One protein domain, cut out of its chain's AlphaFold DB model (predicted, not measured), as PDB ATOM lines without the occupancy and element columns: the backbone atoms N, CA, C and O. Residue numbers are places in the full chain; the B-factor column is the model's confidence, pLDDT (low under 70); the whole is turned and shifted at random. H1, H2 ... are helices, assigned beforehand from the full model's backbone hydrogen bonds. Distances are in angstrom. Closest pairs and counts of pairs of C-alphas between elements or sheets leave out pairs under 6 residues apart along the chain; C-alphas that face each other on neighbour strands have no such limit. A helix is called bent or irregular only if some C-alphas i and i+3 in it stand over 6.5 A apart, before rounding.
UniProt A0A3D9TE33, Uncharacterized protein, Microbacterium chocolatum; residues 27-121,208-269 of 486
ATOM      1  N   GLU A  27      91.595  85.768 133.918       59.00
ATOM      2  CA  GLU A  27      91.332  86.965 134.719       59.00
ATOM      3  C   GLU A  27      89.863  86.977 135.186       59.00
ATOM      4  O   GLU A  27      88.961  86.626 134.415       59.00
ATOM      5  N   PRO A  28      89.596  87.305 136.462       79.19
ATOM      6  CA  PRO A  28      88.249  87.256 137.004       79.19
ATOM      7  C   PRO A  28      87.336  88.171 136.183       79.19
ATOM      8  O   PRO A  28      87.617  89.357 136.038       79.19
ATOM      9  N   CYS A  29      86.247  87.608 135.647       84.38
ATOM     10  CA  CYS A  29      85.285  88.328 134.809       84.38
ATOM     11  C   CYS A  29      84.947  89.710 135.411       84.38
ATOM     12  O   CYS A  29      84.457  89.775 136.540       84.38
ATOM     13  N   PRO A  30      85.138  90.826 134.686       89.31
ATOM     14  CA  PRO A  30      84.923  92.158 135.253       89.31
ATOM     15  C   PRO A  30      83.445  92.469 135.539       89.31
ATOM     16  O   PRO A  30      83.127  93.396 136.287       89.31
ATOM     17  N   PHE A  31      82.521  91.674 134.991       91.75
ATOM     18  CA  PHE A  31      81.077  91.873 135.097       91.75
ATOM     19  C   PHE A  31      80.383  90.883 136.048       91.75
ATOM     20  O   PHE A  31      79.166  90.709 135.953       91.75
ATOM     21  N   VAL A  32      81.093  90.281 137.020       89.19
ATOM     22  CA  VAL A  32      80.497  89.310 137.973       89.19
ATOM     23  C   VAL A  32      79.212  89.837 138.621       89.19
ATOM     24  O   VAL A  32      78.221  89.117 138.734       89.19
ATOM     25  N   THR A  33      79.199  91.104 139.047       91.62
ATOM     26  CA  THR A  33      78.042  91.673 139.755       91.62
ATOM     27  C   THR A  33      76.817  91.828 138.840       91.62
ATOM     28  O   THR A  33      75.761  91.309 139.209       91.62
ATOM     29  N   PRO A  34      76.907  92.475 137.659       93.69
ATOM     30  CA  PRO A  34      75.818  92.475 136.680       93.69
ATOM     31  C   PRO A  34      75.316  91.073 136.315       93.69
ATOM     32  O   PRO A  34      74.106  90.849 136.269       93.69
ATOM     33  N   MET A  35      76.224  90.112 136.127       90.69
ATOM     34  CA  MET A  35      75.861  88.730 135.801       90.69
ATOM     35  C   MET A  35      75.097  88.043 136.932       90.69
ATOM     36  O   MET A  35      74.097  87.372 136.681       90.69
ATOM     37  N   ARG A  36      75.501  88.260 138.188       90.56
ATOM     38  CA  ARG A  36      74.771  87.752 139.357       90.56
ATOM     39  C   ARG A  36      73.350  88.310 139.417       90.56
ATOM     40  O   ARG A  36      72.421  87.561 139.696       90.56
ATOM     41  N   ARG A  37      73.165  89.598 139.104       94.19
ATOM     42  CA  ARG A  37      71.828  90.212 139.020       94.19
ATOM     43  C   ARG A  37      70.995  89.615 137.897       94.19
ATOM     44  O   ARG A  37      69.816  89.358 138.096       94.19
ATOM     45  N   LEU A  38      71.597  89.328 136.747       93.81
ATOM     46  CA  LEU A  38      70.886  88.661 135.662       93.81
ATOM     47  C   LEU A  38      70.475  87.231 136.063       93.81
ATOM     48  O   LEU A  38      69.347  86.822 135.804       93.81
ATOM     49  N   ALA A  39      71.337  86.489 136.761       90.75
ATOM     50  CA  ALA A  39      70.992  85.175 137.306       90.75
ATOM     51  C   ALA A  39      69.843  85.242 138.335       90.75
ATOM     52  O   ALA A  39      69.007  84.340 138.382       90.75
ATOM     53  N   GLU A  40      69.747  86.321 139.120       94.81
ATOM     54  CA  GLU A  40      68.601  86.560 140.008       94.81
ATOM     55  C   GLU A  40      67.294  86.729 139.222       94.81
ATOM     56  O   GLU A  40      66.300  86.116 139.608       94.81
ATOM     57  N   VAL A  41      67.297  87.473 138.105       95.69
ATOM     58  CA  VAL A  41      66.124  87.588 137.208       95.69
ATOM     59  C   VAL A  41      65.673  86.210 136.742       95.69
ATOM     60  O   VAL A  41      64.498  85.877 136.855       95.69
ATOM     61  N   HIS A  42      66.615  85.395 136.260       94.25
ATOM     62  CA  HIS A  42      66.334  84.039 135.795       94.25
ATOM     63  C   HIS A  42      65.705  83.176 136.897       94.25
ATOM     64  O   HIS A  42      64.712  82.492 136.666       94.25
ATOM     65  N   ARG A  43      66.250  83.234 138.118       94.50
ATOM     66  CA  ARG A  43      65.731  82.476 139.260       94.50
ATOM     67  C   ARG A  43      64.314  82.903 139.645       94.50
ATOM     68  O   ARG A  43      63.472  82.038 139.848       94.50
ATOM     69  N   PHE A  44      64.051  84.207 139.751       96.81
ATOM     70  CA  PHE A  44      62.711  84.701 140.084       96.81
ATOM     71  C   PHE A  44      61.700  84.406 138.976       96.81
ATOM     72  O   PHE A  44      60.564  84.063 139.274       96.81
ATOM     73  N   TRP A  45      62.123  84.434 137.710       96.06
ATOM     74  CA  TRP A  45      61.279  84.006 136.597       96.06
ATOM     75  C   TRP A  45      60.835  82.542 136.739       96.06
ATOM     76  O   TRP A  45      59.649  82.257 136.579       96.06
ATOM     77  N   HIS A  46      61.755  81.625 137.077       94.88
ATOM     78  CA  HIS A  46      61.416  80.208 137.290       94.88
ATOM     79  C   HIS A  46      60.494  80.012 138.480       94.88
ATOM     80  O   HIS A  46      59.493  79.326 138.334       94.88
ATOM     81  N   ARG A  47      60.774  80.663 139.612       96.06
ATOM     82  CA  ARG A  47      59.887  80.600 140.779       96.06
ATOM     83  C   ARG A  47      58.477  81.093 140.455       96.06
ATOM     84  O   ARG A  47      57.502  80.419 140.758       96.06
ATOM     85  N   ALA A  48      58.370  82.215 139.745       95.75
ATOM     86  CA  ALA A  48      57.081  82.715 139.295       95.75
ATOM     87  C   ALA A  48      56.387  81.728 138.331       95.75
ATOM     88  O   ALA A  48      55.177  81.572 138.398       95.75
ATOM     89  N   MET A  49      57.121  81.014 137.465       93.81
ATOM     90  CA  MET A  49      56.526  79.946 136.642       93.81
ATOM     91  C   MET A  49      56.102  78.713 137.444       93.81
ATOM     92  O   MET A  49      55.100  78.095 137.106       93.81
ATOM     93  N   GLU A  50      56.855  78.326 138.471       92.38
ATOM     94  CA  GLU A  50      56.493  77.212 139.357       92.38
ATOM     95  C   GLU A  50      55.180  77.509 140.096       92.38
ATOM     96  O   GLU A  50      54.361  76.613 140.279       92.38
ATOM     97  N   ASN A  51      54.946  78.785 140.410       92.44
ATOM     98  CA  ASN A  51      53.750  79.280 141.086       92.44
ATOM     99  C   ASN A  51      52.709  79.892 140.126       92.44
ATOM    100  O   ASN A  51      51.815  80.603 140.568       92.44
ATOM    101  N   TYR A  52      52.785  79.633 138.811       92.06
ATOM    102  CA  TYR A  52      52.036  80.382 137.782       92.06
ATOM    103  C   TYR A  52      50.518  80.475 138.010       92.06
ATOM    104  O   TYR A  52      49.876  81.473 137.665       92.06
ATOM    105  N   THR A  53      49.924  79.418 138.564       89.00
ATOM    106  CA  THR A  53      48.479  79.319 138.802       89.00
ATOM    107  C   THR A  53      48.027  79.812 140.171       89.00
ATOM    108  O   THR A  53      46.817  79.857 140.391       89.00
ATOM    109  N   ASP A  54      48.960  80.175 141.053       90.25
ATOM    110  CA  ASP A  54      48.708  80.725 142.383       90.25
ATOM    111  C   ASP A  54      49.002  82.237 142.382       90.25
ATOM    112  O   ASP A  54      50.165  82.632 142.433       90.25
ATOM    113  N   PRO A  55      47.977  83.104 142.299       89.69
ATOM    114  CA  PRO A  55      48.149  84.556 142.305       89.69
ATOM    115  C   PRO A  55      48.973  85.103 143.476       89.69
ATOM    116  O   PRO A  55      49.712  86.071 143.282       89.69
ATOM    117  N   GLU A  56      48.838  84.509 144.665       90.25
ATOM    118  CA  GLU A  56      49.450  85.019 145.897       90.25
ATOM    119  C   GLU A  56      50.961  84.784 145.913       90.25
ATOM    120  O   GLU A  56      51.710  85.635 146.384       90.25
ATOM    121  N   GLU A  57      51.415  83.676 145.327       92.38
ATOM    122  CA  GLU A  57      52.835  83.335 145.202       92.38
ATOM    123  C   GLU A  57      53.447  83.839 143.879       92.38
ATOM    124  O   GLU A  57      54.611  84.246 143.818       92.38
ATOM    125  N   TYR A  58      52.654  83.875 142.805       93.44
ATOM    126  CA  TYR A  58      53.072  84.320 141.477       93.44
ATOM    127  C   TYR A  58      53.481  85.794 141.444       93.44
ATOM    128  O   TYR A  58      54.559  86.132 140.947       93.44
ATOM    129  N   LEU A  59      52.607  86.686 141.930       92.25
ATOM    130  CA  LEU A  59      52.793  88.130 141.783       92.25
ATOM    131  C   LEU A  59      54.034  88.643 142.531       92.25
ATOM    132  O   LEU A  59      54.797  89.403 141.928       92.25
ATOM    133  N   PRO A  60      54.322  88.215 143.777       94.00
ATOM    134  CA  PRO A  60      55.554  88.607 144.458       94.00
ATOM    135  C   PRO A  60      56.818  88.166 143.715       94.00
ATOM    136  O   PRO A  60      57.756  88.958 143.589       94.00
ATOM    137  N   ASP A  61      56.853  86.940 143.181       96.19
ATOM    138  CA  ASP A  61      58.013  86.440 142.434       96.19
ATOM    139  C   ASP A  61      58.166  87.138 141.070       96.19
ATOM    140  O   ASP A  61      59.287  87.463 140.659       96.19
ATOM    141  N   LEU A  62      57.057  87.475 140.403       94.88
ATOM    142  CA  LEU A  62      57.051  88.312 139.202       94.88
ATOM    143  C   LEU A  62      57.621  89.711 139.497       94.88
ATOM    144  O   LEU A  62      58.526  90.185 138.799       94.88
ATOM    145  N   ASN A  63      57.143  90.356 140.563       94.62
ATOM    146  CA  ASN A  63      57.598  91.681 140.984       94.62
ATOM    147  C   ASN A  63      59.085  91.650 141.364       94.62
ATOM    148  O   ASN A  63      59.849  92.546 140.985       94.62
ATOM    149  N   ALA A  64      59.536  90.586 142.034       95.56
ATOM    150  CA  ALA A  64      60.943  90.363 142.345       95.56
ATOM    151  C   ALA A  64      61.803  90.214 141.078       95.56
ATOM    152  O   ALA A  64      62.893  90.791 141.016       95.56
ATOM    153  N   ALA A  65      61.319  89.518 140.042       96.12
ATOM    154  CA  ALA A  65      62.009  89.417 138.756       96.12
ATOM    155  C   ALA A  65      62.155  90.790 138.072       96.12
ATOM    156  O   ALA A  65      63.249  91.136 137.613       96.12
ATOM    157  N   ILE A  66      61.093  91.608 138.067       95.00
ATOM    158  CA  ILE A  66      61.114  92.974 137.511       95.00
ATOM    159  C   ILE A  66      62.113  93.861 138.273       95.00
ATOM    160  O   ILE A  66      62.934  94.560 137.664       95.00
ATOM    161  N   GLN A  67      62.111  93.807 139.609       94.00
ATOM    162  CA  GLN A  67      63.062  94.563 140.432       94.00
ATOM    163  C   GLN A  67      64.507  94.071 140.268       94.00
ATOM    164  O   GLN A  67      65.437  94.881 140.243       94.00
ATOM    165  N   ALA A  68      64.727  92.765 140.105       94.75
ATOM    166  CA  ALA A  68      66.050  92.215 139.819       94.75
ATOM    167  C   ALA A  68      66.575  92.684 138.450       94.75
ATOM    168  O   ALA A  68      67.749  93.046 138.337       94.75
ATOM    169  N   ALA A  69      65.705  92.772 137.438       94.56
ATOM    170  CA  ALA A  69      66.073  93.175 136.080       94.56
ATOM    171  C   ALA A  69      66.645  94.599 136.040       94.56
ATOM    172  O   ALA A  69      67.665  94.854 135.395       94.56
ATOM    173  N   ARG A  70      66.069  95.514 136.828       92.38
ATOM    174  CA  ARG A  70      66.616  96.864 137.051       92.38
ATOM    175  C   ARG A  70      68.066  96.833 137.531       92.38
ATOM    176  O   ARG A  70      68.891  97.636 137.092       92.38
ATOM    177  N   ASN A  71      68.366  95.954 138.481       95.19
ATOM    178  CA  ASN A  71      69.659  95.946 139.154       95.19
ATOM    179  C   ASN A  71      70.799  95.507 138.227       95.19
ATOM    180  O   ASN A  71      71.953  95.814 138.523       95.19
ATOM    181  N   VAL A  72      70.491  94.861 137.097       95.69
ATOM    182  CA  VAL A  72      71.476  94.471 136.080       95.69
ATOM    183  C   VAL A  72      72.166  95.699 135.485       95.69
ATOM    184  O   VAL A  72      73.389  95.818 135.558       95.69
ATOM    185  N   THR A  73      71.400  96.654 134.950       94.25
ATOM    186  CA  THR A  73      71.973  97.845 134.299       94.25
ATOM    187  C   THR A  73      72.621  98.798 135.299       94.25
ATOM    188  O   THR A  73      73.633  99.423 134.996       94.25
ATOM    189  N   PHE A  74      72.103  98.869 136.526       95.06
ATOM    190  CA  PHE A  74      72.731  99.639 137.601       95.06
ATOM    191  C   PHE A  74      74.065  99.046 138.045       95.06
ATOM    192  O   PHE A  74      75.017  99.785 138.289       95.06
ATOM    193  N   ALA A  75      74.149  97.720 138.154       95.81
ATOM    194  CA  ALA A  75      75.411  97.050 138.423       95.81
ATOM    195  C   ALA A  75      76.411  97.281 137.283       95.81
ATOM    196  O   ALA A  75      77.582  97.522 137.562       95.81
ATOM    197  N   LEU A  76      75.950  97.265 136.028       96.06
ATOM    198  CA  LEU A  76      76.795  97.520 134.861       96.06
ATOM    199  C   LEU A  76      77.362  98.947 134.876       96.06
ATOM    200  O   LEU A  76      78.562  99.137 134.728       96.06
ATOM    201  N   GLN A  77      76.528  99.949 135.158       96.06
ATOM    202  CA  GLN A  77      76.964 101.349 135.244       96.06
ATOM    203  C   GLN A  77      77.986 101.602 136.362       96.06
ATOM    204  O   GLN A  77      78.800 102.516 136.251       96.06
ATOM    205  N   LYS A  78      77.985 100.800 137.435       96.81
ATOM    206  CA  LYS A  78      78.996 100.900 138.504       96.81
ATOM    207  C   LYS A  78      80.380 100.427 138.066       96.81
ATOM    208  O   LYS A  78      81.363 100.864 138.653       96.81
ATOM    209  N   VAL A  79      80.457  99.566 137.053       94.69
ATOM    210  CA  VAL A  79      81.716  99.067 136.475       94.69
ATOM    211  C   VAL A  79      82.019  99.712 135.120       94.69
ATOM    212  O   VAL A  79      82.806  99.188 134.338       94.69
ATOM    213  N   LYS A  80      81.424 100.879 134.839       95.50
ATOM    214  CA  LYS A  80      81.557 101.558 133.546       95.50
ATOM    215  C   LYS A  80      82.987 101.927 133.156       95.50
ATOM    216  O   LYS A  80      83.279 102.005 131.976       95.50
ATOM    217  N   SER A  81      83.882 102.115 134.129       96.31
ATOM    218  CA  SER A  81      85.294 102.430 133.872       96.31
ATOM    219  C   SER A  81      86.067 101.295 133.195       96.31
ATOM    220  O   SER A  81      87.185 101.524 132.754       96.31
ATOM    221  N   VAL A  82      85.514 100.077 133.166       94.25
ATOM    222  CA  VAL A  82      86.144  98.920 132.515       94.25
ATOM    223  C   VAL A  82      85.918  98.935 130.999       94.25
ATOM    224  O   VAL A  82      86.737  98.410 130.255       94.25
ATOM    225  N   VAL A  83      84.831  99.551 130.530       94.12
ATOM    226  CA  VAL A  83      84.470  99.607 129.109       94.12
ATOM    227  C   VAL A  83      84.949 100.936 128.527       94.12
ATOM    228  O   VAL A  83      84.595 102.002 129.038       94.12
ATOM    229  N   ALA A  84      85.746 100.883 127.460       95.12
ATOM    230  CA  ALA A  84      86.172 102.080 126.738       95.12
ATOM    231  C   ALA A  84      84.954 102.823 126.167       95.12
ATOM    232  O   ALA A  84      84.017 102.193 125.683       95.12
ATOM    233  N   ASP A  85      84.953 104.155 126.274       96.75
ATOM    234  CA  ASP A  85      83.881 105.024 125.770       96.75
ATOM    235  C   ASP A  85      82.465 104.575 126.191       96.75
ATOM    236  O   ASP A  85      81.495 104.700 125.439       96.75
ATOM    237  N   PHE A  86      82.333 104.065 127.428       97.19
ATOM    238  CA  PHE A  86      81.095 103.466 127.942       97.19
ATOM    239  C   PHE A  86      79.854 104.326 127.704       97.19
ATOM    240  O   PHE A  86      78.800 103.787 127.389       97.19
ATOM    241  N   ASP A  87      79.949 105.645 127.885       97.44
ATOM    242  CA  ASP A  87      78.787 106.523 127.758       97.44
ATOM    243  C   ASP A  87      78.270 106.570 126.301       97.44
ATOM    244  O   ASP A  87      77.056 106.563 126.100       97.44
ATOM    245  N   GLU A  88      79.151 106.533 125.291       97.50
ATOM    246  CA  GLU A  88      78.767 106.470 123.870       97.50
ATOM    247  C   GLU A  88      78.225 105.082 123.503       97.50
ATOM    248  O   GLU A  88      77.128 104.962 122.948       97.50
ATOM    249  N   TRP A  89      78.940 104.026 123.898       97.00
ATOM    250  CA  TRP A  89      78.527 102.639 123.677       97.00
ATOM    251  C   TRP A  89      77.160 102.336 124.318       97.00
ATOM    252  O   TRP A  89      76.240 101.816 123.677       97.00
ATOM    253  N   TYR A  90      76.975 102.716 125.582       96.81
ATOM    254  CA  TYR A  90      75.745 102.460 126.321       96.81
ATOM    255  C   TYR A  90      74.590 103.357 125.852       96.81
ATOM    256  O   TYR A  90      73.434 102.938 125.930       96.81
ATOM    257  N   ALA A  91      74.856 104.557 125.319       96.56
ATOM    258  CA  ALA A  91      73.820 105.413 124.738       96.56
ATOM    259  C   ALA A  91      73.110 104.746 123.546       96.56
ATOM    260  O   ALA A  91      71.889 104.886 123.414       96.56
ATOM    261  N   ALA A  92      73.829 103.966 122.730       95.38
ATOM    262  CA  ALA A  92      73.230 103.173 121.655       95.38
ATOM    263  C   ALA A  92      72.261 102.114 122.212       95.38
ATOM    264  O   ALA A  92      71.117 102.015 121.763       95.38
ATOM    265  N   TRP A  93      72.660 101.392 123.264       96.25
ATOM    266  CA  TRP A  93      71.769 100.462 123.963       96.25
ATOM    267  C   TRP A  93      70.567 101.162 124.588       96.25
ATOM    268  O   TRP A  93      69.448 100.674 124.465       96.25
ATOM    269  N   GLN A  94      70.751 102.326 125.211       95.81
ATOM    270  CA  GLN A  94      69.638 103.112 125.740       95.81
ATOM    271  C   GLN A  94      68.645 103.516 124.646       95.81
ATOM    272  O   GLN A  94      67.443 103.511 124.897       95.81
ATOM    273  N   ALA A  95      69.115 103.862 123.444       94.25
ATOM    274  CA  ALA A  95      68.234 104.144 122.315       94.25
ATOM    275  C   ALA A  95      67.420 102.901 121.918       94.25
ATOM    276  O   ALA A  95      66.199 102.997 121.808       94.25
ATOM    277  N   THR A  96      68.063 101.732 121.819       92.94
ATOM    278  CA  THR A  96      67.395 100.445 121.553       92.94
ATOM    279  C   THR A  96      66.355 100.098 122.623       92.94
ATOM    280  O   THR A  96      65.227  99.741 122.301       92.94
ATOM    281  N   LEU A  97      66.698 100.261 123.904       92.94
ATOM    282  CA  LEU A  97      65.794  99.992 125.026       92.94
ATOM    283  C   LEU A  97      64.564 100.909 125.034       92.94
ATOM    284  O   LEU A  97      63.497 100.476 125.452       92.94
ATOM    285  N   ARG A  98      64.697 102.167 124.589       93.62
ATOM    286  CA  ARG A  98      63.578 103.125 124.536       93.62
ATOM    287  C   ARG A  98      62.565 102.796 123.440       93.62
ATOM    288  O   ARG A  98      61.394 103.112 123.610       93.62
ATOM    289  N   VAL A  99      63.009 102.223 122.320       93.44
ATOM    290  CA  VAL A  99      62.121 101.887 121.190       93.44
ATOM    291  C   VAL A  99      61.515 100.489 121.300       93.44
ATOM    292  O   VAL A  99      60.526 100.202 120.630       93.44
ATOM    293  N   ASP A 100      62.088  99.616 122.131       90.50
ATOM    294  CA  ASP A 100      61.527  98.297 122.408       90.50
ATOM    295  C   ASP A 100      60.324  98.425 123.368       90.50
ATOM    296  O   ASP A 100      60.501  98.832 124.521       90.50
ATOM    297  N   PRO A 101      59.100  98.058 122.940       90.62
ATOM    298  CA  PRO A 101      57.896  98.245 123.746       90.62
ATOM    299  C   PRO A 101      57.910  97.427 125.043       90.62
ATOM    300  O   PRO A 101      57.354  97.871 126.043       90.62
ATOM    301  N   VAL A 102      58.558  96.256 125.059       91.75
ATOM    302  CA  VAL A 102      58.671  95.434 126.272       91.75
ATOM    303  C   VAL A 102      59.654  96.073 127.246       91.75
ATOM    304  O   VAL A 102      59.411  96.072 128.448       91.75
ATOM    305  N   MET A 103      60.752  96.648 126.756       93.50
ATOM    306  CA  MET A 103      61.725  97.308 127.630       93.50
ATOM    307  C   MET A 103      61.225  98.654 128.159       93.50
ATOM    308  O   MET A 103      61.485  98.976 129.320       93.50
ATOM    309  N   ALA A 104      60.470  99.403 127.353       92.31
ATOM    310  CA  ALA A 104      59.747 100.589 127.804       92.31
ATOM    311  C   ALA A 104      58.737 100.222 128.902       92.31
ATOM    312  O   ALA A 104      58.778 100.784 129.995       92.31
ATOM    313  N   TRP A 105      57.927  99.185 128.667       93.19
ATOM    314  CA  TRP A 105      57.022  98.651 129.679       93.19
ATOM    315  C   TRP A 105      57.757  98.214 130.955       93.19
ATOM    316  O   TRP A 105      57.363  98.613 132.044       93.19
ATOM    317  N   MET A 106      58.861  97.468 130.852       92.56
ATOM    318  CA  MET A 106      59.664  97.049 132.011       92.56
ATOM    319  C   MET A 106      60.165  98.237 132.838       92.56
ATOM    320  O   MET A 106      60.260  98.150 134.065       92.56
ATOM    321  N   HIS A 107      60.516  99.344 132.179       92.75
ATOM    322  CA  HIS A 107      60.922 100.573 132.851       92.75
ATOM    323  C   HIS A 107      59.767 101.191 133.650       92.75
ATOM    324  O   HIS A 107      59.945 101.535 134.825       92.75
ATOM    325  N   ASP A 108      58.590 101.282 133.035       91.62
ATOM    326  CA  ASP A 108      57.393 101.864 133.641       91.62
ATOM    327  C   ASP A 108      56.842 100.980 134.763       91.62
ATOM    328  O   ASP A 108      56.613 101.467 135.872       91.62
ATOM    329  N   ALA A 109      56.724  99.672 134.521       91.50
ATOM    330  CA  ALA A 109      56.293  98.668 135.489       91.50
ATOM    331  C   ALA A 109      57.158  98.720 136.749       91.50
ATOM    332  O   ALA A 109      56.654  98.842 137.860       91.50
ATOM    333  N   ARG A 110      58.485  98.750 136.597       89.94
ATOM    334  CA  ARG A 110      59.411  98.923 137.725       89.94
ATOM    335  C   ARG A 110      59.184 100.247 138.463       89.94
ATOM    336  O   ARG A 110      59.281 100.276 139.688       89.94
ATOM    337  N   THR A 111      58.955 101.345 137.747       90.38
ATOM    338  CA  THR A 111      58.713 102.657 138.369       90.38
ATOM    339  C   THR A 111      57.435 102.627 139.203       90.38
ATOM    340  O   THR A 111      57.474 103.026 140.367       90.38
ATOM    341  N   ARG A 112      56.353 102.047 138.670       89.25
ATOM    342  CA  ARG A 112      55.126 101.776 139.429       89.25
ATOM    343  C   ARG A 112      55.405 100.897 140.639       89.25
ATOM    344  O   ARG A 112      55.048 101.283 141.741       89.25
ATOM    345  N   LEU A 113      56.144  99.801 140.476       88.88
ATOM    346  CA  LEU A 113      56.426  98.886 141.581       88.88
ATOM    347  C   LEU A 113      57.167  99.547 142.758       88.88
ATOM    348  O   LEU A 113      56.999  99.179 143.914       88.88
ATOM    349  N   VAL A 114      58.022 100.530 142.475       85.25
ATOM    350  CA  VAL A 114      58.769 101.257 143.515       85.25
ATOM    351  C   VAL A 114      57.906 102.302 144.223       85.25
ATOM    352  O   VAL A 114      58.139 102.583 145.397       85.25
ATOM    353  N   HIS A 115      56.963 102.922 143.513       84.75
ATOM    354  CA  HIS A 115      56.251 104.108 143.996       84.75
ATOM    355  C   HIS A 115      54.791 103.857 144.378       84.75
ATOM    356  O   HIS A 115      54.250 104.595 145.197       84.75
ATOM    357  N   SER A 116      54.165 102.844 143.792       78.00
ATOM    358  CA  SER A 116      52.717 102.627 143.804       78.00
ATOM    359  C   SER A 116      52.304 101.262 144.364       78.00
ATOM    360  O   SER A 116      51.118 101.075 144.608       78.00
ATOM    361  N   GLY A 117      53.243 100.346 144.631       82.19
ATOM    362  CA  GLY A 117      52.952  99.029 145.213       82.19
ATOM    363  C   GLY A 117      53.143  97.894 144.214       82.19
ATOM    364  O   GLY A 117      54.175  97.842 143.561       82.19
ATOM    365  N   ASP A 118      52.190  96.973 144.113       82.25
ATOM    366  CA  ASP A 118      52.277  95.830 143.197       82.25
ATOM    367  C   ASP A 118      51.817  96.173 141.772       82.25
ATOM    368  O   ASP A 118      51.218  97.218 141.511       82.25
ATOM    369  N   LEU A 119      52.136  95.287 140.826       84.88
ATOM    370  CA  LEU A 119      51.681  95.389 139.445       84.88
ATOM    371  C   LEU A 119      50.157  95.220 139.383       84.88
ATOM    372  O   LEU A 119      49.618  94.294 139.988       84.88
ATOM    373  N   GLU A 120      49.468  96.034 138.582       83.62
ATOM    374  CA  GLU A 120      48.036  95.861 138.290       83.62
ATOM    375  C   GLU A 120      47.820  94.742 137.252       83.62
ATOM    376  O   GLU A 120      47.248  94.938 136.177       83.62
ATOM    377  N   ALA A 121      48.336  93.550 137.554       84.12
ATOM    378  CA  ALA A 121      48.234  92.399 136.677       84.12
ATOM    379  C   ALA A 121      46.781  91.913 136.589       84.12
ATOM    380  O   ALA A 121      46.095  91.721 137.595       84.12
ATOM    381  N   ASN A 208      48.610  93.127 124.746       73.69
ATOM    382  CA  ASN A 208      48.112  91.754 124.901       73.69
ATOM    383  C   ASN A 208      49.224  90.694 124.866       73.69
ATOM    384  O   ASN A 208      49.050  89.622 124.278       73.69
ATOM    385  N   ARG A 209      50.403  90.988 125.428       83.81
ATOM    386  CA  ARG A 209      51.446  89.982 125.651       83.81
ATOM    387  C   ARG A 209      51.342  89.424 127.058       83.81
ATOM    388  O   ARG A 209      51.023  90.116 128.017       83.81
ATOM    389  N   GLU A 210      51.681  88.150 127.140       90.25
ATOM    390  CA  GLU A 210      51.788  87.418 128.390       90.25
ATOM    391  C   GLU A 210      53.020  87.896 129.187       90.25
ATOM    392  O   GLU A 210      54.105  88.070 128.615       90.25
ATOM    393  N   LEU A 211      52.841  88.137 130.492       92.81
ATOM    394  CA  LEU A 211      53.842  88.783 131.352       92.81
ATOM    395  C   LEU A 211      55.141  87.972 131.485       92.81
ATOM    396  O   LEU A 211      56.228  88.554 131.409       92.81
ATOM    397  N   HIS A 212      55.082  86.640 131.591       91.50
ATOM    398  CA  HIS A 212      56.298  85.818 131.645       91.50
ATOM    399  C   HIS A 212      57.094  85.841 130.349       91.50
ATOM    400  O   HIS A 212      58.325  85.905 130.388       91.50
ATOM    401  N   GLY A 213      56.412  85.826 129.206       90.56
ATOM    402  CA  GLY A 213      57.030  85.962 127.894       90.56
ATOM    403  C   GLY A 213      57.710  87.321 127.726       90.56
ATOM    404  O   GLY A 213      58.812  87.400 127.179       90.56
ATOM    405  N   ALA A 214      57.101  88.388 128.246       92.44
ATOM    406  CA  ALA A 214      57.707  89.716 128.267       92.44
ATOM    407  C   ALA A 214      58.958  89.773 129.159       92.44
ATOM    408  O   ALA A 214      59.983  90.315 128.743       92.44
ATOM    409  N   LEU A 215      58.938  89.139 130.334       94.38
ATOM    410  CA  LEU A 215      60.128  89.033 131.183       94.38
ATOM    411  C   LEU A 215      61.245  88.195 130.562       94.38
ATOM    412  O   LEU A 215      62.416  88.554 130.684       94.38
ATOM    413  N   ALA A 216      60.908  87.106 129.875       91.81
ATOM    414  CA  ALA A 216      61.880  86.297 129.146       91.81
ATOM    415  C   ALA A 216      62.561  87.109 128.032       91.81
ATOM    416  O   ALA A 216      63.779  87.036 127.853       91.81
ATOM    417  N   HIS A 217      61.792  87.939 127.320       91.44
ATOM    418  CA  HIS A 217      62.330  88.892 126.349       91.44
ATOM    419  C   HIS A 217      63.252  89.919 127.015       91.44
ATOM    420  O   HIS A 217      64.389  90.092 126.576       91.44
ATOM    421  N   ALA A 218      62.813  90.539 128.113       93.88
ATOM    422  CA  ALA A 218      63.620  91.511 128.844       93.88
ATOM    423  C   ALA A 218      64.941  90.912 129.347       93.88
ATOM    424  O   ALA A 218      66.001  91.523 129.211       93.88
ATOM    425  N   TYR A 219      64.896  89.679 129.856       94.56
ATOM    426  CA  TYR A 219      66.078  88.911 130.222       94.56
ATOM    427  C   TYR A 219      67.055  88.775 129.050       94.56
ATOM    428  O   TYR A 219      68.242  89.060 129.202       94.56
ATOM    429  N   ALA A 220      66.565  88.377 127.874       90.25
ATOM    430  CA  ALA A 220      67.396  88.198 126.690       90.25
ATOM    431  C   ALA A 220      68.043  89.512 126.232       90.25
ATOM    432  O   ALA A 220      69.224  89.532 125.883       90.25
ATOM    433  N   VAL A 221      67.310  90.627 126.279       93.00
ATOM    434  CA  VAL A 221      67.859  91.957 125.972       93.00
ATOM    435  C   VAL A 221      68.966  92.333 126.961       93.00
ATOM    436  O   VAL A 221      70.056  92.717 126.543       93.00
ATOM    437  N   LEU A 222      68.739  92.156 128.266       95.00
ATOM    438  CA  LEU A 222      69.751  92.428 129.292       95.00
ATOM    439  C   LEU A 222      70.983  91.523 129.150       95.00
ATOM    440  O   LEU A 222      72.110  91.992 129.298       95.00
ATOM    441  N   ALA A 223      70.785  90.246 128.815       92.69
ATOM    442  CA  ALA A 223      71.870  89.316 128.529       92.69
ATOM    443  C   ALA A 223      72.701  89.766 127.318       92.69
ATOM    444  O   ALA A 223      73.927  89.696 127.365       92.69
ATOM    445  N   ASN A 224      72.057  90.277 126.261       90.31
ATOM    446  CA  ASN A 224      72.753  90.823 125.093       90.31
ATOM    447  C   ASN A 224      73.612  92.044 125.444       90.31
ATOM    448  O   ASN A 224      74.742  92.118 124.971       90.31
ATOM    449  N   ILE A 225      73.117  92.952 126.294       94.19
ATOM    450  CA  ILE A 225      73.898  94.109 126.770       94.19
ATOM    451  C   ILE A 225      75.143  93.634 127.522       94.19
ATOM    452  O   ILE A 225      76.235  94.151 127.304       94.19
ATOM    453  N   LEU A 226      74.993  92.645 128.411       93.00
ATOM    454  CA  LEU A 226      76.132  92.109 129.151       93.00
ATOM    455  C   LEU A 226      77.116  91.385 128.238       93.00
ATOM    456  O   LEU A 226      78.314  91.538 128.437       93.00
ATOM    457  N   ARG A 227      76.649  90.620 127.248       89.62
ATOM    458  CA  ARG A 227      77.541  89.993 126.267       89.62
ATOM    459  C   ARG A 227      78.335  91.044 125.501       89.62
ATOM    460  O   ARG A 227      79.551  90.951 125.476       89.62
ATOM    461  N   ASP A 228      77.665  92.056 124.964       91.38
ATOM    462  CA  ASP A 228      78.340  93.120 124.222       91.38
ATOM    463  C   ASP A 228      79.345  93.875 125.114       91.38
ATOM    464  O   ASP A 228      80.453  94.167 124.684       91.38
ATOM    465  N   ALA A 229      79.047  94.074 126.405       92.88
ATOM    466  CA  ALA A 229      80.025  94.614 127.356       92.88
ATOM    467  C   ALA A 229      81.276  93.726 127.518       92.88
ATOM    468  O   ALA A 229      82.374  94.258 127.669       92.88
ATOM    469  N   HIS A 230      81.133  92.393 127.488       90.50
ATOM    470  CA  HIS A 230      82.279  91.471 127.476       90.50
ATOM    471  C   HIS A 230      83.077  91.589 126.177       90.50
ATOM    472  O   HIS A 230      84.307  91.624 126.231       90.50
ATOM    473  N   ASP A 231      82.383  91.704 125.043       89.00
ATOM    474  CA  ASP A 231      83.003  91.860 123.729       89.00
ATOM    475  C   ASP A 231      83.834  93.160 123.666       89.00
ATOM    476  O   ASP A 231      84.978  93.130 123.213       89.00
ATOM    477  N   GLN A 232      83.328  94.274 124.220       91.44
ATOM    478  CA  GLN A 232      84.046  95.561 124.277       91.44
ATOM    479  C   GLN A 232      85.366  95.508 125.057       91.44
ATOM    480  O   GLN A 232      86.273  96.295 124.793       91.44
ATOM    481  N   VAL A 233      85.484  94.605 126.032       90.94
ATOM    482  CA  VAL A 233      86.684  94.485 126.880       90.94
ATOM    483  C   VAL A 233      87.535  93.268 126.518       90.94
ATOM    484  O   VAL A 233      88.526  92.993 127.190       90.94
ATOM    485  N   GLY A 234      87.151  92.522 125.475       87.75
ATOM    486  CA  GLY A 234      87.840  91.306 125.044       87.75
ATOM    487  C   GLY A 234      87.834  90.180 126.085       87.75
ATOM    488  O   GLY A 234      88.726  89.333 126.067       87.75
ATOM    489  N   ALA A 235      86.870  90.169 127.012       81.38
ATOM    490  CA  ALA A 235      86.803  89.161 128.065       81.38
ATOM    491  C   ALA A 235      86.112  87.883 127.564       81.38
ATOM    492  O   ALA A 235      84.911  87.889 127.288       81.38
ATOM    493  N   ASP A 236      86.838  86.762 127.531       69.25
ATOM    494  CA  ASP A 236      86.251  85.439 127.288       69.25
ATOM    495  C   ASP A 236      85.518  84.953 128.548       69.25
ATOM    496  O   ASP A 236      86.101  84.423 129.500       69.25
ATOM    497  N   CYS A 237      84.213  85.202 128.597       67.44
ATOM    498  CA  CYS A 237      83.394  84.862 129.744       67.44
ATOM    499  C   CYS A 237      82.780  83.469 129.587       67.44
ATOM    500  O   CYS A 237      81.795  83.279 128.880       67.44
ATOM    501  N   ARG A 238      83.316  82.495 130.332       64.50
ATOM    502  CA  ARG A 238      82.772  81.124 130.406       64.50
ATOM    503  C   ARG A 238      81.519  80.985 131.271       64.50
ATOM    504  O   ARG A 238      81.022  79.877 131.460       64.50
ATOM    505  N   HIS A 239      81.028  82.077 131.847       65.56
ATOM    506  CA  HIS A 239      79.832  82.024 132.672       65.56
ATOM    507  C   HIS A 239      78.616  81.780 131.786       65.56
ATOM    508  O   HIS A 239      78.385  82.474 130.795       65.56
ATOM    509  N   THR A 240      77.800  80.810 132.174       63.06
ATOM    510  CA  THR A 240      76.522  80.610 131.520       63.06
ATOM    511  C   THR A 240      75.542  81.686 131.976       63.06
ATOM    512  O   THR A 240      75.396  81.979 133.165       63.06
ATOM    513  N   TYR A 241      74.851  82.301 131.020       65.31
ATOM    514  CA  TYR A 241      73.750  83.225 131.281       65.31
ATOM    515  C   TYR A 241      72.523  82.420 131.756       65.31
ATOM    516  O   TYR A 241      71.559  82.240 131.021       65.31
ATOM    517  N   GLY A 242      72.596  81.849 132.962       53.81
ATOM    518  CA  GLY A 242      71.475  81.208 133.663       53.81
ATOM    519  C   GLY A 242      71.137  79.755 133.293       53.81
ATOM    520  O   GLY A 242      70.403  79.123 134.045       53.81
ATOM    521  N   CYS A 243      71.679  79.182 132.212       47.50
ATOM    522  CA  CYS A 243      71.453  77.773 131.844       47.50
ATOM    523  C   CYS A 243      72.679  76.898 132.152       47.50
ATOM    524  O   CYS A 243      73.801  77.289 131.859       47.50
ATOM    525  N   ALA A 244      72.487  75.698 132.706       42.56
ATOM    526  CA  ALA A 244      73.580  74.733 132.910       42.56
ATOM    527  C   ALA A 244      74.194  74.237 131.583       42.56
ATOM    528  O   ALA A 244      75.354  73.827 131.548       42.56
ATOM    529  N   ASP A 245      73.441  74.335 130.484       44.19
ATOM    530  CA  ASP A 245      73.950  74.064 129.148       44.19
ATOM    531  C   ASP A 245      74.845  75.220 128.705       44.19
ATOM    532  O   ASP A 245      74.398  76.356 128.515       44.19
ATOM    533  N   SER A 246      76.133  74.925 128.552       40.53
ATOM    534  CA  SER A 246      77.100  75.839 127.959       40.53
ATOM    535  C   SER A 246      76.579  76.232 126.580       40.53
ATOM    536  O   SER A 246      76.467  75.389 125.688       40.53
ATOM    537  N   MET A 247      76.229  77.506 126.396       41.34
ATOM    538  CA  MET A 247      75.933  78.019 125.062       41.34
ATOM    539  C   MET A 247      77.159  77.730 124.187       41.34
ATOM    540  O   MET A 247      78.270  78.094 124.583       41.34
ATOM    541  N   PRO A 248      77.012  77.051 123.036       38.41
ATOM    542  CA  PRO A 248      78.151  76.782 122.179       38.41
ATOM    543  C   PRO A 248      78.798  78.112 121.783       38.41
ATOM    544  O   PRO A 248      78.142  78.996 121.230       38.41
ATOM    545  N   VAL A 249      80.099  78.226 122.062       41.31
ATOM    546  CA  VAL A 249      80.974  79.389 121.809       41.31
ATOM    547  C   VAL A 249      80.831  79.929 120.372       41.31
ATOM    548  O   VAL A 249      81.015  81.114 120.119       41.31
ATOM    549  N   ALA A 250      80.392  79.093 119.427       33.06
ATOM    550  CA  ALA A 250      80.132  79.453 118.033       33.06
ATOM    551  C   ALA A 250      78.925  80.397 117.791       33.06
ATOM    552  O   ALA A 250      78.693  80.791 116.650       33.06
ATOM    553  N   ALA A 251      78.151  80.777 118.816       39.06
ATOM    554  CA  ALA A 251      76.992  81.673 118.687       39.06
ATOM    555  C   ALA A 251      77.289  83.167 118.963       39.06
ATOM    556  O   ALA A 251      76.351  83.953 119.103       39.06
ATOM    557  N   MET A 252      78.562  83.585 119.023       40.84
ATOM    558  CA  MET A 252      78.965  84.973 119.335       40.84
ATOM    559  C   MET A 252      78.465  86.039 118.331       40.84
ATOM    560  O   MET A 252      78.477  87.218 118.654       40.84
ATOM    561  N   GLY A 253      77.949  85.655 117.154       40.19
ATOM    562  CA  GLY A 253      77.383  86.590 116.164       40.19
ATOM    563  C   GLY A 253      75.853  86.764 116.175       40.19
ATOM    564  O   GLY A 253      75.341  87.611 115.450       40.19
ATOM    565  N   ALA A 254      75.095  85.975 116.948       51.47
ATOM    566  CA  ALA A 254      73.625  86.005 116.924       51.47
ATOM    567  C   ALA A 254      73.055  86.617 118.208       51.47
ATOM    568  O   ALA A 254      73.519  86.291 119.293       51.47
ATOM    569  N   SER A 255      72.025  87.466 118.130       63.81
ATOM    570  CA  SER A 255      71.299  87.976 119.309       63.81
ATOM    571  C   SER A 255      70.903  86.831 120.259       63.81
ATOM    572  O   SER A 255      70.256  85.876 119.815       63.81
ATOM    573  N   ILE A 256      71.256  86.929 121.546       68.56
ATOM    574  CA  ILE A 256      70.804  86.010 122.597       68.56
ATOM    575  C   ILE A 256      69.279  86.012 122.567       68.56
ATOM    576  O   ILE A 256      68.647  87.051 122.751       68.56
ATOM    577  N   ARG A 257      68.703  84.844 122.289       77.94
ATOM    578  CA  ARG A 257      67.282  84.574 122.501       77.94
ATOM    579  C   ARG A 257      67.078  84.196 123.966       77.94
ATOM    580  O   ARG A 257      68.031  83.716 124.585       77.94
ATOM    581  N   PRO A 258      65.863  84.356 124.516       78.50
ATOM    582  CA  PRO A 258      65.568  83.805 125.828       78.50
ATOM    583  C   PRO A 258      65.976  82.324 125.872       78.50
ATOM    584  O   PRO A 258      65.757  81.608 124.882       78.50
ATOM    585  N   PRO A 259      66.590  81.852 126.970       81.00
ATOM    586  CA  PRO A 259      66.886  80.438 127.142       81.00
ATOM    587  C   PRO A 259      65.637  79.585 126.905       81.00
ATOM    588  O   PRO A 259      64.522  80.010 127.208       81.00
ATOM    589  N   ARG A 260      65.796  78.349 126.412       78.81
ATOM    590  CA  ARG A 260      64.651  77.437 126.201       78.81
ATOM    591  C   ARG A 260      63.837  77.239 127.480       78.81
ATOM    592  O   ARG A 260      62.614  77.168 127.430       78.81
ATOM    593  N   CYS A 261      64.511  77.216 128.628       84.69
ATOM    594  CA  CYS A 261      63.866  77.117 129.929       84.69
ATOM    595  C   CYS A 261      63.018  78.354 130.283       84.69
ATOM    596  O   CYS A 261      62.138  78.216 131.119       84.69
ATOM    597  N   MET A 262      63.221  79.508 129.633       88.38
ATOM    598  CA  MET A 262      62.408  80.724 129.768       88.38
ATOM    599  C   MET A 262      61.309  80.844 128.693       88.38
ATOM    600  O   MET A 262      60.799  81.930 128.427       88.38
ATOM    601  N   THR A 263      60.950  79.745 128.025       84.38
ATOM    602  CA  THR A 263      59.842  79.738 127.059       84.38
ATOM    603  C   THR A 263      58.525  79.459 127.776       84.38
ATOM    604  O   THR A 263      58.363  78.402 128.391       84.38
ATOM    605  N   THR A 264      57.562  80.378 127.673       82.31
ATOM    606  CA  THR A 264      56.213  80.177 128.219       82.31
ATOM    607  C   THR A 264      55.365  79.330 127.262       82.31
ATOM    608  O   THR A 264      54.784  79.840 126.301       82.31
ATOM    609  N   THR A 265      55.274  78.027 127.519       82.44
ATOM    610  CA  THR A 265      54.370  77.119 126.791       82.44
ATOM    611  C   THR A 265      52.986  77.086 127.439       82.44
ATOM    612  O   THR A 265      52.821  77.507 128.583       82.44
ATOM    613  N   ARG A 266      51.970  76.603 126.711       83.12
ATOM    614  CA  ARG A 266      50.628  76.390 127.277       83.12
ATOM    615  C   ARG A 266      50.668  75.402 128.439       83.12
ATOM    616  O   ARG A 266      50.096  75.690 129.483       83.12
ATOM    617  N   GLU A 267      51.378  74.291 128.261       82.56
ATOM    618  CA  GLU A 267      51.603  73.269 129.286       82.56
ATOM    619  C   GLU A 267      52.067  73.887 130.612       82.56
ATOM    620  O   GLU A 267      51.442  73.676 131.643       82.56
ATOM    621  N   ARG A 268      53.072  74.773 130.583       84.56
ATOM    622  CA  ARG A 268      53.584  75.434 131.796       84.56
ATOM    623  C   ARG A 268      52.630  76.443 132.437       84.56
ATOM    624  O   ARG A 268      52.864  76.861 133.562       84.56
ATOM    625  N   ARG A 269      51.595  76.872 131.717       88.56
ATOM    626  CA  ARG A 269      50.540  77.762 132.227       88.56
ATOM    627  C   ARG A 269      49.277  77.012 132.642       88.56
ATOM    628  O   ARG A 269      48.296  77.640 133.043       88.56
TER     629      ARG A 269
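What this domain is: This is residues 27 to 121 and 208 to 269 of the 486 residues of an uncharacterized protein of Microbacterium chocolatum (UniProt A0A3D9TE33). Three long helices, H1, H2 and H5, lie side by side as a bundle, with H4 packed across H2 and H5 and H3 running beside H5. After H5, the unnamed stretch of residues 233 to 269 folds back along the bundle, on the side away from H3 and H4. The printed part has 157 residues, with five named helices in the order H1 to H5 and no named strand; its class is all helix. It is compact, with a radius of gyration of the C-alphas of 15.6 A, and spans 44 by 35 by 26 A.

Where its parts are: H1, residues 32 to 50, begins at C-alpha 32 (80.497, 89.310, 137.973) and is 26.9 A long. H2, residues 55 to 78, is the longest at 35.1 A; it is neither bent nor irregular, but only just: C-alphas 56 and 59 are 6.1 A apart. H3 is residues 86 to 99, 20.2 A, and H4 residues 101 to 115, 21.1 A. H5, residues 211 to 232, 31.8 A, ends at C-alpha 232 (84.046, 95.561, 124.277).

How they stand to each other: H1 and H2 form a helical hairpin and touch at a shallow tilt of 13 degrees, opposite ways; their closest C-alphas, Val 41 and Ala 65, are 4.8 A apart. H5 touches H1, closest C-alphas Val 41 and Tyr 219 at 7.1 A, and H2, Ala 69 and Tyr 219 at 7.2 A. H4 touches H2 with the latter's residues 63 to 70 alone, about perpendicular at 77 degrees, C-alphas Ile 66 and Arg 110 being closest at 6.2 A. H4 touches H5 with its residues 102 to 106 alone, closest C-alphas Val 102 and Ala 214 at 6.1 A. H3 and H4 only just touch, only at the corner, with 3 pairs of C-alphas within 8 A, Leu 97 and Met 103 closest at 5.5 A. H3 and H5 are close but not clearly touching, C-alphas Trp 93 and Ile 225 being closest at 7.3 A. H1 is apart from H3 and H4. In H1, H4 and H5 every O i to N i+4 pair is within hydrogen-bond range; in H2 15 of 20 are, in H3 9 of 10.

The domain as a whole: The two farthest C-alphas, Asp 54 and Ala 84, are 45.9 A apart. Residues 122 to 207 are not printed; C-alphas 121 and 208 are 11.8 A apart across this cut, between H4 and H5. Of the links printed whole, none is long. The mean pLDDT of the printed part is 85.7; residue 27 and residues 236 to 256 are under 70.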